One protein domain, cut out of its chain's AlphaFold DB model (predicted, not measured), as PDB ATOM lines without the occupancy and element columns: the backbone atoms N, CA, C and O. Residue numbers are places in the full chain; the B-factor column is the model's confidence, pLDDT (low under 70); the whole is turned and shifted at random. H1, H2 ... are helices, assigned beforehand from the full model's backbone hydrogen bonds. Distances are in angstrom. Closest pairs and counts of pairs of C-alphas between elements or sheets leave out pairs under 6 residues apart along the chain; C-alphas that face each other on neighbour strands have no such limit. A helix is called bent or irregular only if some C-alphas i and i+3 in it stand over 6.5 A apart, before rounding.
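Overview. This is residues 2 to 77 of the 140 residues of an uncharacterized protein of Desulfobacteraceae bacterium (UniProt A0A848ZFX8). Two long helices, H1 and H3, sit loosely side by side and run the same way along one half of an elongated body, while an unnamed stretch after H1 runs back along its length to the other end, where the short H2 and winding loops lie. The printed part has 76 residues with three named helices, H1, H2 and H3 in chain order, and no named strand. The class is all helix, though under half of the residues, 32 of 76, are in named elements. The whole is only just loose, close to compact, with a radius of gyration of the C-alphas of 13.9 A; the C-alphas span 39 by 19 by 17 A, only just a rod.

Arrangement. Begin with H1, residues 5 to 18, and look across to H3, residues 59 to 72. They only just touch, with 3 pairs of C-alphas within 8 A, and H1 does so with residues 8 to 12 alone. The closest C-alphas are those of Val 12 and Met 69, 7.3 A apart. The two run the same way at a shallow tilt of 34.6 degrees, only just short of steep. H2, residues 40 to 43, is apart from both. In H1 every O i to N i+4 pair is within hydrogen-bond range, in H3 7 of 10 are, and H2 is too short for such a pair.

Along the chain. Find C-alpha 5 at (13.010, -14.454, 33.795); from there H1 runs 19.9 A to C-alpha 18. H2 begins at C-alpha 40, (10.260, -10.697, 13.429), and is 5.3 A long. H3 runs 19.7 A from C-alpha 59 to C-alpha 72 at (5.508, -13.647, 44.967); it is irregular, but only just: C-alphas 67 and 70 are 6.6 A apart.

Size, cuts and confidence. Look at Glu 38 and Gln 75 for the two C-alphas farthest apart, 39.9 A. Both links are long: residues 19 to 39 join H1 to H2, and residues 44 to 58 join H2 to H3. The printed part has no cut. The mean pLDDT of the printed part is 92.4, and no printed residue is under 70.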
ATOM      1  N   GLY A   2      12.081  -9.742  23.830       83.25
ATOM      2  CA  GLY A   2      13.258  -9.752  24.703       83.25
ATOM      3  C   GLY A   2      12.975 -10.016  26.184       83.25
ATOM      4  O   GLY A   2      13.918 -10.006  26.960       83.25
ATOM      5  N   GLU A   3      11.722 -10.272  26.575       86.56
ATOM      6  CA  GLU A   3      11.360 -10.684  27.943       86.56
ATOM      7  C   GLU A   3      12.166 -11.917  28.384       86.56
ATOM      8  O   GLU A   3      12.284 -12.879  27.615       86.56
ATOM      9  N   THR A   4      12.697 -11.890  29.605       92.06
ATOM     10  CA  THR A   4      13.440 -12.970  30.269       92.06
ATOM     11  C   THR A   4      12.871 -13.219  31.674       92.06
ATOM     12  O   THR A   4      12.051 -12.450  32.174       92.06
ATOM     13  N   GLU A   5      13.317 -14.277  32.361       92.56
ATOM     14  CA  GLU A   5      13.010 -14.454  33.795       92.56
ATOM     15  C   GLU A   5      13.544 -13.292  34.658       92.56
ATOM     16  O   GLU A   5      12.948 -12.949  35.683       92.56
ATOM     17  N   GLU A   6      14.645 -12.661  34.241       95.19
ATOM     18  CA  GLU A   6      15.220 -11.506  34.932       95.19
ATOM     19  C   GLU A   6      14.306 -10.280  34.818       95.19
ATOM     20  O   GLU A   6      13.968  -9.679  35.837       95.19
ATOM     21  N   THR A   7      13.834  -9.938  33.613       93.38
ATOM     22  CA  THR A   7      12.922  -8.794  33.417       93.38
ATOM     23  C   THR A   7      11.559  -9.033  34.073       93.38
ATOM     24  O   THR A   7      10.975  -8.114  34.656       93.38
ATOM     25  N   PHE A   8      11.096 -10.286  34.101       94.25
ATOM     26  CA  PHE A   8       9.932 -10.676  34.891       94.25
ATOM     27  C   PHE A   8      10.156 -10.409  36.390       94.25
ATOM     28  O   PHE A   8       9.310  -9.810  37.057       94.25
ATOM     29  N   SER A   9      11.320 -10.787  36.924       95.62
ATOM     30  CA  SER A   9      11.672 -10.566  38.335       95.62
ATOM     31  C   SER A   9      11.806  -9.076  38.678       95.62
ATOM     32  O   SER A   9      11.388  -8.649  39.757       95.62
ATOM     33  N   GLN A  10      12.317  -8.262  37.752       96.06
ATOM     34  CA  GLN A  10      12.339  -6.801  37.881       96.06
ATOM     35  C   GLN A  10      10.916  -6.227  37.957       96.06
ATOM     36  O   GLN A  10      10.641  -5.383  38.806       96.06
ATOM     37  N   THR A  11       9.985  -6.735  37.142       94.75
ATOM     38  CA  THR A  11       8.569  -6.332  37.182       94.75
ATOM     39  C   THR A  11       7.917  -6.682  38.523       94.75
ATOM     40  O   THR A  11       7.219  -5.860  39.112       94.75
ATOM     41  N   VAL A  12       8.168  -7.884  39.046       96.12
ATOM     42  CA  VAL A  12       7.690  -8.299  40.377       96.12
ATOM     43  C   VAL A  12       8.246  -7.385  41.471       96.12
ATOM     44  O   VAL A  12       7.501  -6.974  42.363       96.12
ATOM     45  N   SER A  13       9.534  -7.044  41.388       97.38
ATOM     46  CA  SER A  13      10.195  -6.148  42.345       97.38
ATOM     47  C   SER A  13       9.571  -4.755  42.305       97.38
ATOM     48  O   SER A  13       9.153  -4.256  43.344       97.38
ATOM     49  N   LEU A  14       9.367  -4.195  41.108       96.56
ATOM     50  CA  LEU A  14       8.689  -2.912  40.915       96.56
ATOM     51  C   LEU A  14       7.299  -2.890  41.560       96.56
ATOM     52  O   LEU A  14       6.952  -1.927  42.242       96.56
ATOM     53  N   ILE A  15       6.496  -3.941  41.369       96.19
ATOM     54  CA  ILE A  15       5.153  -4.009  41.960       96.19
ATOM     55  C   ILE A  15       5.246  -4.014  43.489       96.19
ATOM     56  O   ILE A  15       4.573  -3.214  44.140       96.19
ATOM     57  N   ASN A  16       6.105  -4.861  44.060       96.44
ATOM     58  CA  ASN A  16       6.284  -4.954  45.509       96.44
ATOM     59  C   ASN A  16       6.813  -3.646  46.124       96.44
ATOM     60  O   ASN A  16       6.348  -3.238  47.187       96.44
ATOM     61  N   GLU A  17       7.751  -2.975  45.457       97.69
ATOM     62  CA  GLU A  17       8.349  -1.715  45.910       97.69
ATOM     63  C   GLU A  17       7.401  -0.520  45.756       97.69
ATOM     64  O   GLU A  17       7.478   0.426  46.538       97.69
ATOM     65  N   SER A  18       6.478  -0.561  44.788       96.69
ATOM     66  CA  SER A  18       5.551   0.547  44.521       96.69
ATOM     67  C   SER A  18       4.603   0.858  45.684       96.69
ATOM     68  O   SER A  18       4.097   1.976  45.785       96.69
ATOM     69  N   GLY A  19       4.301  -0.134  46.529       93.00
ATOM     70  CA  GLY A  19       3.283  -0.026  47.577       93.00
ATOM     71  C   GLY A  19       1.852   0.155  47.052       93.00
ATOM     72  O   GLY A  19       0.942   0.412  47.843       93.00
ATOM     73  N   LEU A  20       1.626   0.026  45.738       93.75
ATOM     74  CA  LEU A  20       0.298   0.149  45.151       93.75
ATOM     75  C   LEU A  20      -0.568  -1.060  45.537       93.75
ATOM     76  O   LEU A  20      -0.110  -2.202  45.464       93.75
ATOM     77  N   PRO A  21      -1.843  -0.848  45.906       93.06
ATOM     78  CA  PRO A  21      -2.717  -1.929  46.359       93.06
ATOM     79  C   PRO A  21      -3.129  -2.876  45.230       93.06
ATOM     80  O   PRO A  21      -3.524  -4.008  45.501       93.06
ATOM     81  N   TYR A  22      -3.047  -2.432  43.974       93.19
ATOM     82  CA  TYR A  22      -3.569  -3.154  42.821       93.19
ATOM     83  C   TYR A  22      -2.580  -3.165  41.659       93.19
ATOM     84  O   TYR A  22      -1.852  -2.196  41.454       93.19
ATOM     85  N   TYR A  23      -2.580  -4.250  40.885       92.25
ATOM     86  CA  TYR A  23      -1.806  -4.365  39.649       92.25
ATOM     87  C   TYR A  23      -2.561  -5.181  38.592       92.25
ATOM     88  O   TYR A  23      -3.366  -6.061  38.915       92.25
ATOM     89  N   ILE A  24      -2.265  -4.908  37.319       90.12
ATOM     90  CA  ILE A  24      -2.782  -5.655  36.170       90.12
ATOM     91  C   ILE A  24      -1.584  -6.124  35.344       90.12
ATOM     92  O   ILE A  24      -0.915  -5.293  34.723       90.12
ATOM     93  N   PRO A  25      -1.265  -7.425  35.338       87.75
ATOM     94  CA  PRO A  25      -0.231  -7.934  34.458       87.75
ATOM     95  C   PRO A  25      -0.812  -8.132  33.052       87.75
ATOM     96  O   PRO A  25      -1.817  -8.820  32.875       87.75
ATOM     97  N   TYR A  26      -0.166  -7.559  32.038       86.81
ATOM     98  CA  TYR A  26      -0.533  -7.782  30.641       86.81
ATOM     99  C   TYR A  26       0.423  -8.783  30.008       86.81
ATOM    100  O   TYR A  26       1.608  -8.498  29.829       86.81
ATOM    101  N   LEU A  27      -0.105  -9.946  29.623       86.81
ATOM    102  CA  LEU A  27       0.649 -10.865  28.787       86.81
ATOM    103  C   LEU A  27       0.837 -10.222  27.413       86.81
ATOM    104  O   LEU A  27      -0.129  -9.798  26.773       86.81
ATOM    105  N   PHE A  28       2.084 -10.172  26.948       86.75
ATOM    106  CA  PHE A  28       2.372  -9.723  25.594       86.75
ATOM    107  C   PHE A  28       1.550 -10.540  24.588       86.75
ATOM    108  O   PHE A  28       1.435 -11.759  24.692       86.75
ATOM    109  N   THR A  29       0.969  -9.870  23.603       86.56
ATOM    110  CA  THR A  29       0.258 -10.491  22.486       86.56
ATOM    111  C   THR A  29       0.623  -9.711  21.235       86.56
ATOM    112  O   THR A  29       0.770  -8.488  21.287       86.56
ATOM    113  N   TYR A  30       0.833 -10.394  20.112       86.75
ATOM    114  CA  TYR A  30       1.286  -9.720  18.894       86.75
ATOM    115  C   TYR A  30       0.542 -10.199  17.658       86.75
ATOM    116  O   TYR A  30       0.208 -11.370  17.525       86.75
ATOM    117  N   SER A  31       0.308  -9.309  16.700       90.75
ATOM    118  CA  SER A  31      -0.296  -9.668  15.416       90.75
ATOM    119  C   SER A  31       0.668  -9.398  14.268       90.75
ATOM    120  O   SER A  31       1.617  -8.630  14.415       90.75
ATOM    121  N   LYS A  32       0.379  -9.958  13.086       92.25
ATOM    122  CA  LYS A  32       1.151  -9.669  11.864       92.25
ATOM    123  C   LYS A  32       1.079  -8.202  11.418       92.25
ATOM    124  O   LYS A  32       1.835  -7.803  10.545       92.25
ATOM    125  N   ARG A  33       0.154  -7.416  11.982       92.19
ATOM    126  CA  ARG A  33      -0.005  -5.981  11.697       92.19
ATOM    127  C   ARG A  33       0.790  -5.091  12.653       92.19
ATOM    128  O   ARG A  33       0.821  -3.884  12.457       92.19
ATOM    129  N   ALA A  34       1.368  -5.654  13.713       90.62
ATOM    130  CA  ALA A  34       2.200  -4.887  14.626       90.62
ATOM    131  C   ALA A  34       3.533  -4.551  13.945       90.62
ATOM    132  O   ALA A  34       4.103  -5.417  13.288       90.62
ATOM    133  N   LEU A  35       4.058  -3.340  14.165       91.12
ATOM    134  CA  LEU A  35       5.339  -2.892  13.589       91.12
ATOM    135  C   LEU A  35       6.479  -3.882  13.860       91.12
ATOM    136  O   LEU A  35       7.285  -4.188  12.993       91.12
ATOM    137  N   VAL A  36       6.477  -4.485  15.049       89.94
ATOM    138  CA  VAL A  36       7.474  -5.481  15.458       89.94
ATOM    139  C   VAL A  36       7.484  -6.756  14.599       89.94
ATOM    140  O   VAL A  36       8.427  -7.539  14.667       89.94
ATOM    141  N   HIS A  37       6.448  -6.986  13.785       93.88
ATOM    142  CA  HIS A  37       6.392  -8.104  12.848       93.88
ATOM    143  C   HIS A  37       7.327  -7.924  11.641       93.88
ATOM    144  O   HIS A  37       7.769  -8.923  11.063       93.88
ATOM    145  N   GLU A  38       7.644  -6.680  11.269       93.69
ATOM    146  CA  GLU A  38       8.617  -6.373  10.211       93.69
ATOM    147  C   GLU A  38      10.010  -6.875  10.612       93.69
ATOM    148  O   GLU A  38      10.688  -7.530   9.825       93.69
ATOM    149  N   ASP A  39      10.351  -6.723  11.893       92.81
ATOM    150  CA  ASP A  39      11.602  -7.184  12.498       92.81
ATOM    151  C   ASP A  39      11.513  -8.599  13.105       92.81
ATOM    152  O   ASP A  39      12.351  -8.991  13.921       92.81
ATOM    153  N   ARG A  40      10.499  -9.404  12.754       93.12
ATOM    154  CA  ARG A  40      10.260 -10.697  13.429       93.12
ATOM    155  C   ARG A  40      11.473 -11.630  13.394       93.12
ATOM    156  O   ARG A  40      11.747 -12.301  14.380       93.12
ATOM    157  N   GLU A  41      12.217 -11.649  12.290       93.31
ATOM    158  CA  GLU A  41      13.378 -12.530  12.110       93.31
ATOM    159  C   GLU A  41      14.520 -12.132  13.047       93.31
ATOM    160  O   GLU A  41      15.106 -12.992  13.700       93.31
ATOM    161  N   LYS A  42      14.749 -10.824  13.221       92.56
ATOM    162  CA  LYS A  42      15.725 -10.272  14.172       92.56
ATOM    163  C   LYS A  42      15.441 -10.719  15.608       92.56
ATOM    164  O   LYS A  42      16.369 -11.002  16.361       92.56
ATOM    165  N   PHE A  43      14.169 -10.781  15.992       90.19
ATOM    166  CA  PHE A  43      13.748 -11.157  17.346       90.19
ATOM    167  C   PHE A  43      13.419 -12.653  17.507       90.19
ATOM    168  O   PHE A  43      13.056 -13.084  18.605       90.19
ATOM    169  N   GLY A  44      13.528 -13.445  16.435       92.88
ATOM    170  CA  GLY A  44      13.106 -14.851  16.420       92.88
ATOM    171  C   GLY A  44      11.609 -15.042  16.681       92.88
ATOM    172  O   GLY A  44      11.201 -16.069  17.220       92.88
ATOM    173  N   LEU A  45      10.792 -14.038  16.354       93.12
ATOM    174  CA  LEU A  45       9.356 -14.042  16.601       93.12
ATOM    175  C   LEU A  45       8.632 -14.987  15.639       93.12
ATOM    176  O   LEU A  45       8.602 -14.772  14.425       93.12
ATOM    177  N   VAL A  46       7.983 -15.998  16.210       92.81
ATOM    178  CA  VAL A  46       7.104 -16.950  15.514       92.81
ATOM    179  C   VAL A  46       5.744 -17.034  16.217       92.81
ATOM    180  O   VAL A  46       5.588 -16.527  17.330       92.81
ATOM    181  N   GLY A  47       4.729 -17.608  15.563       91.81
ATOM    182  CA  GLY A  47       3.346 -17.623  16.070       91.81
ATOM    183  C   GLY A  47       2.607 -16.293  15.874       91.81
ATOM    184  O   GLY A  47       3.027 -15.475  15.074       91.81
ATOM    185  N   THR A  48       1.466 -16.092  16.535       90.06
ATOM    186  CA  THR A  48       0.777 -14.786  16.679       90.06
ATOM    187  C   THR A  48      -0.223 -14.870  17.835       90.06
ATOM    188  O   THR A  48      -0.490 -15.946  18.359       90.06
ATOM    189  N   GLY A  49      -0.817 -13.752  18.233       88.31
ATOM    190  CA  GLY A  49      -1.743 -13.674  19.352       88.31
ATOM    191  C   GLY A  49      -1.051 -14.145  20.622       88.31
ATOM    192  O   GLY A  49       0.045 -13.685  20.928       88.31
ATOM    193  N   HIS A  50      -1.665 -15.112  21.303       87.88
ATOM    194  CA  HIS A  50      -1.154 -15.735  22.528       87.88
ATOM    195  C   HIS A  50      -0.284 -16.977  22.277       87.88
ATOM    196  O   HIS A  50       0.076 -17.664  23.224       87.88
ATOM    197  N   THR A  51       0.044 -17.302  21.024       92.25
ATOM    198  CA  THR A  51       0.881 -18.469  20.678       92.25
ATOM    199  C   THR A  51       2.286 -18.060  20.245       92.25
ATOM    200  O   THR A  51       2.951 -18.762  19.484       92.25
ATOM    201  N   TRP A  52       2.731 -16.884  20.687       92.56
ATOM    202  CA  TRP A  52       4.027 -16.346  20.315       92.56
ATOM    203  C   TRP A  52       5.186 -17.100  20.958       92.56
ATOM    204  O   TRP A  52       5.103 -17.591  22.083       92.56
ATOM    205  N   LYS A  53       6.304 -17.109  20.241       92.88
ATOM    206  CA  LYS A  53       7.619 -17.487  20.753       92.88
ATOM    207  C   LYS A  53       8.655 -16.524  20.199       92.88
ATOM    208  O   LYS A  53       8.505 -16.048  19.078       92.88
ATOM    209  N   GLN A  54       9.675 -16.241  20.994       92.31
ATOM    210  CA  GLN A  54      10.856 -15.465  20.623       92.31
ATOM    211  C   GLN A  54      12.111 -16.166  21.151       92.31
ATOM    212  O   GLN A  54      12.026 -17.219  21.782       92.31
ATOM    213  N   ASN A  55      13.278 -15.566  20.923       91.38
ATOM    214  CA  ASN A  55      14.556 -16.146  21.343       91.38
ATOM    215  C   ASN A  55      14.704 -16.303  22.866       91.38
ATOM    216  O   ASN A  55      15.390 -17.217  23.314       91.38
ATOM    217  N   THR A  56      14.094 -15.418  23.655       92.00
ATOM    218  CA  THR A  56      14.327 -15.334  25.106       92.00
ATOM    219  C   THR A  56      13.254 -16.008  25.957       92.00
ATOM    220  O   THR A  56      13.534 -16.413  27.080       92.00
ATOM    221  N   MET A  57      12.026 -16.117  25.447       93.62
ATOM    222  CA  MET A  57      10.866 -16.655  26.163       93.62
ATOM    223  C   MET A  57       9.768 -17.027  25.158       93.62
ATOM    224  O   MET A  57       9.791 -16.587  24.006       93.62
ATOM    225  N   ASP A  58       8.780 -17.805  25.580       93.38
ATOM    226  CA  ASP A  58       7.545 -18.017  24.829       93.38
ATOM    227  C   ASP A  58       6.304 -17.709  25.675       93.38
ATOM    228  O   ASP A  58       6.387 -17.482  26.883       93.38
ATOM    229  N   ALA A  59       5.144 -17.660  25.023       92.50
ATOM    230  CA  ALA A  59       3.889 -17.318  25.676       92.50
ATOM    231  C   ALA A  59       3.489 -18.310  26.781       92.50
ATOM    232  O   ALA A  59       2.833 -17.910  27.744       92.50
ATOM    233  N   VAL A  60       3.878 -19.586  26.660       93.31
ATOM    234  CA  VAL A  60       3.577 -20.615  27.666       93.31
ATOM    235  C   VAL A  60       4.388 -20.342  28.923       93.31
ATOM    236  O   VAL A  60       3.833 -20.301  30.022       93.31
ATOM    237  N   GLU A  61       5.683 -20.093  28.759       94.31
ATOM    238  CA  GLU A  61       6.580 -19.774  29.858       94.31
ATOM    239  C   GLU A  61       6.199 -18.454  30.538       94.31
ATOM    240  O   GLU A  61       6.053 -18.408  31.760       94.31
ATOM    241  N   ALA A  62       5.917 -17.404  29.762       93.00
ATOM    242  CA  ALA A  62       5.443 -16.127  30.292       93.00
ATOM    243  C   ALA A  62       4.125 -16.282  31.072       93.00
ATOM    244  O   ALA A  62       3.984 -15.760  32.179       93.00
ATOM    245  N   SER A  63       3.171 -17.057  30.542       92.06
ATOM    246  CA  SER A  63       1.914 -17.346  31.239       92.06
ATOM    247  C   SER A  63       2.151 -18.109  32.543       92.06
ATOM    248  O   SER A  63       1.507 -17.806  33.545       92.06
ATOM    249  N   ARG A  64       3.074 -19.077  32.561       92.94
ATOM    250  CA  ARG A  64       3.447 -19.835  33.765       92.94
ATOM    251  C   ARG A  64       4.105 -18.945  34.821       92.94
ATOM    252  O   ARG A  64       3.897 -19.146  36.013       92.94
ATOM    253  N   LEU A  65       4.903 -17.961  34.416       93.50
ATOM    254  CA  LEU A  65       5.454 -16.969  35.338       93.50
ATOM    255  C   LEU A  65       4.346 -16.067  35.900       93.50
ATOM    256  O   LEU A  65       4.279 -15.856  37.111       93.50
ATOM    257  N   MET A  66       3.412 -15.621  35.058       91.94
ATOM    258  CA  MET A  66       2.263 -14.823  35.493       91.94
ATOM    259  C   MET A  66       1.385 -15.546  36.522       91.94
ATOM    260  O   MET A  66       0.973 -14.922  37.499       91.94
ATOM    261  N   THR A  67       1.142 -16.856  36.384       90.81
ATOM    262  CA  THR A  67       0.372 -17.606  37.399       90.81
ATOM    263  C   THR A  67       1.077 -17.649  38.753       90.81
ATOM    264  O   THR A  67       0.418 -17.651  39.790       90.81
ATOM    265  N   LYS A  68       2.414 -17.594  38.781       92.44
ATOM    266  CA  LYS A  68       3.192 -17.526  40.026       92.44
ATOM    267  C   LYS A  68       3.158 -16.159  40.698       92.44
ATOM    268  O   LYS A  68       3.487 -16.090  41.880       92.44
ATOM    269  N   MET A  69       2.756 -15.086  40.006       94.12
ATOM    270  CA  MET A  69       2.740 -13.727  40.574       94.12
ATOM    271  C   MET A  69       1.918 -13.651  41.861       94.12
ATOM    272  O   MET A  69       2.324 -12.975  42.804       94.12
ATOM    273  N   ILE A  70       0.822 -14.416  41.949       93.25
ATOM    274  CA  ILE A  70       0.043 -14.494  43.184       93.25
ATOM    275  C   ILE A  70       0.878 -15.014  44.355       93.25
ATOM    276  O   ILE A  70       0.617 -14.618  45.467       93.25
ATOM    277  N   HIS A  71       1.915 -15.822  44.190       94.12
ATOM    278  CA  HIS A  71       2.722 -16.276  45.329       94.12
ATOM    279  C   HIS A  71       3.788 -15.258  45.747       94.12
ATOM    280  O   HIS A  71       4.094 -15.139  46.930       94.12
ATOM    281  N   ILE A  72       4.323 -14.503  44.787       95.69
ATOM    282  CA  ILE A  72       5.508 -13.647  44.967       95.69
ATOM    283  C   ILE A  72       5.185 -12.150  45.118       95.69
ATOM    284  O   ILE A  72       6.071 -11.363  45.442       95.69
ATOM    285  N   ILE A  73       3.920 -11.755  44.937       95.69
ATOM    286  CA  ILE A  73       3.414 -10.393  45.178       95.69
ATOM    287  C   ILE A  73       2.368 -10.449  46.301       95.69
ATOM    288  O   ILE A  73       1.186 -10.660  46.020       95.69
ATOM    289  N   PRO A  74       2.760 -10.353  47.587       93.69
ATOM    290  CA  PRO A  74       1.849 -10.588  48.709       93.69
ATOM    291  C   PRO A  74       0.963  -9.403  49.098       93.69
ATOM    292  O   PRO A  74      -0.094  -9.625  49.694       93.69
ATOM    293  N   GLN A  75       1.386  -8.172  48.793       93.19
ATOM    294  CA  GLN A  75       0.741  -6.947  49.291       93.19
ATOM    295  C   GLN A  75      -0.096  -6.203  48.246       93.19
ATOM    296  O   GLN A  75      -0.912  -5.362  48.616       93.19
ATOM    297  N   SER A  76       0.062  -6.536  46.966       94.56
ATOM    298  CA  SER A  76      -0.745  -5.985  45.878       94.56
ATOM    299  C   SER A  76      -1.667  -7.065  45.325       94.56
ATOM    300  O   SER A  76      -1.337  -8.255  45.329       94.56
ATOM    301  N   TYR A  77      -2.838  -6.660  44.847       92.25
ATOM    302  CA  TYR A  77      -3.884  -7.577  44.418       92.25
ATOM    303  C   TYR A  77      -4.211  -7.390  42.939       92.25
ATOM    304  O   TYR A  77      -4.321  -6.277  42.434       92.25
TER     305      TYR A  77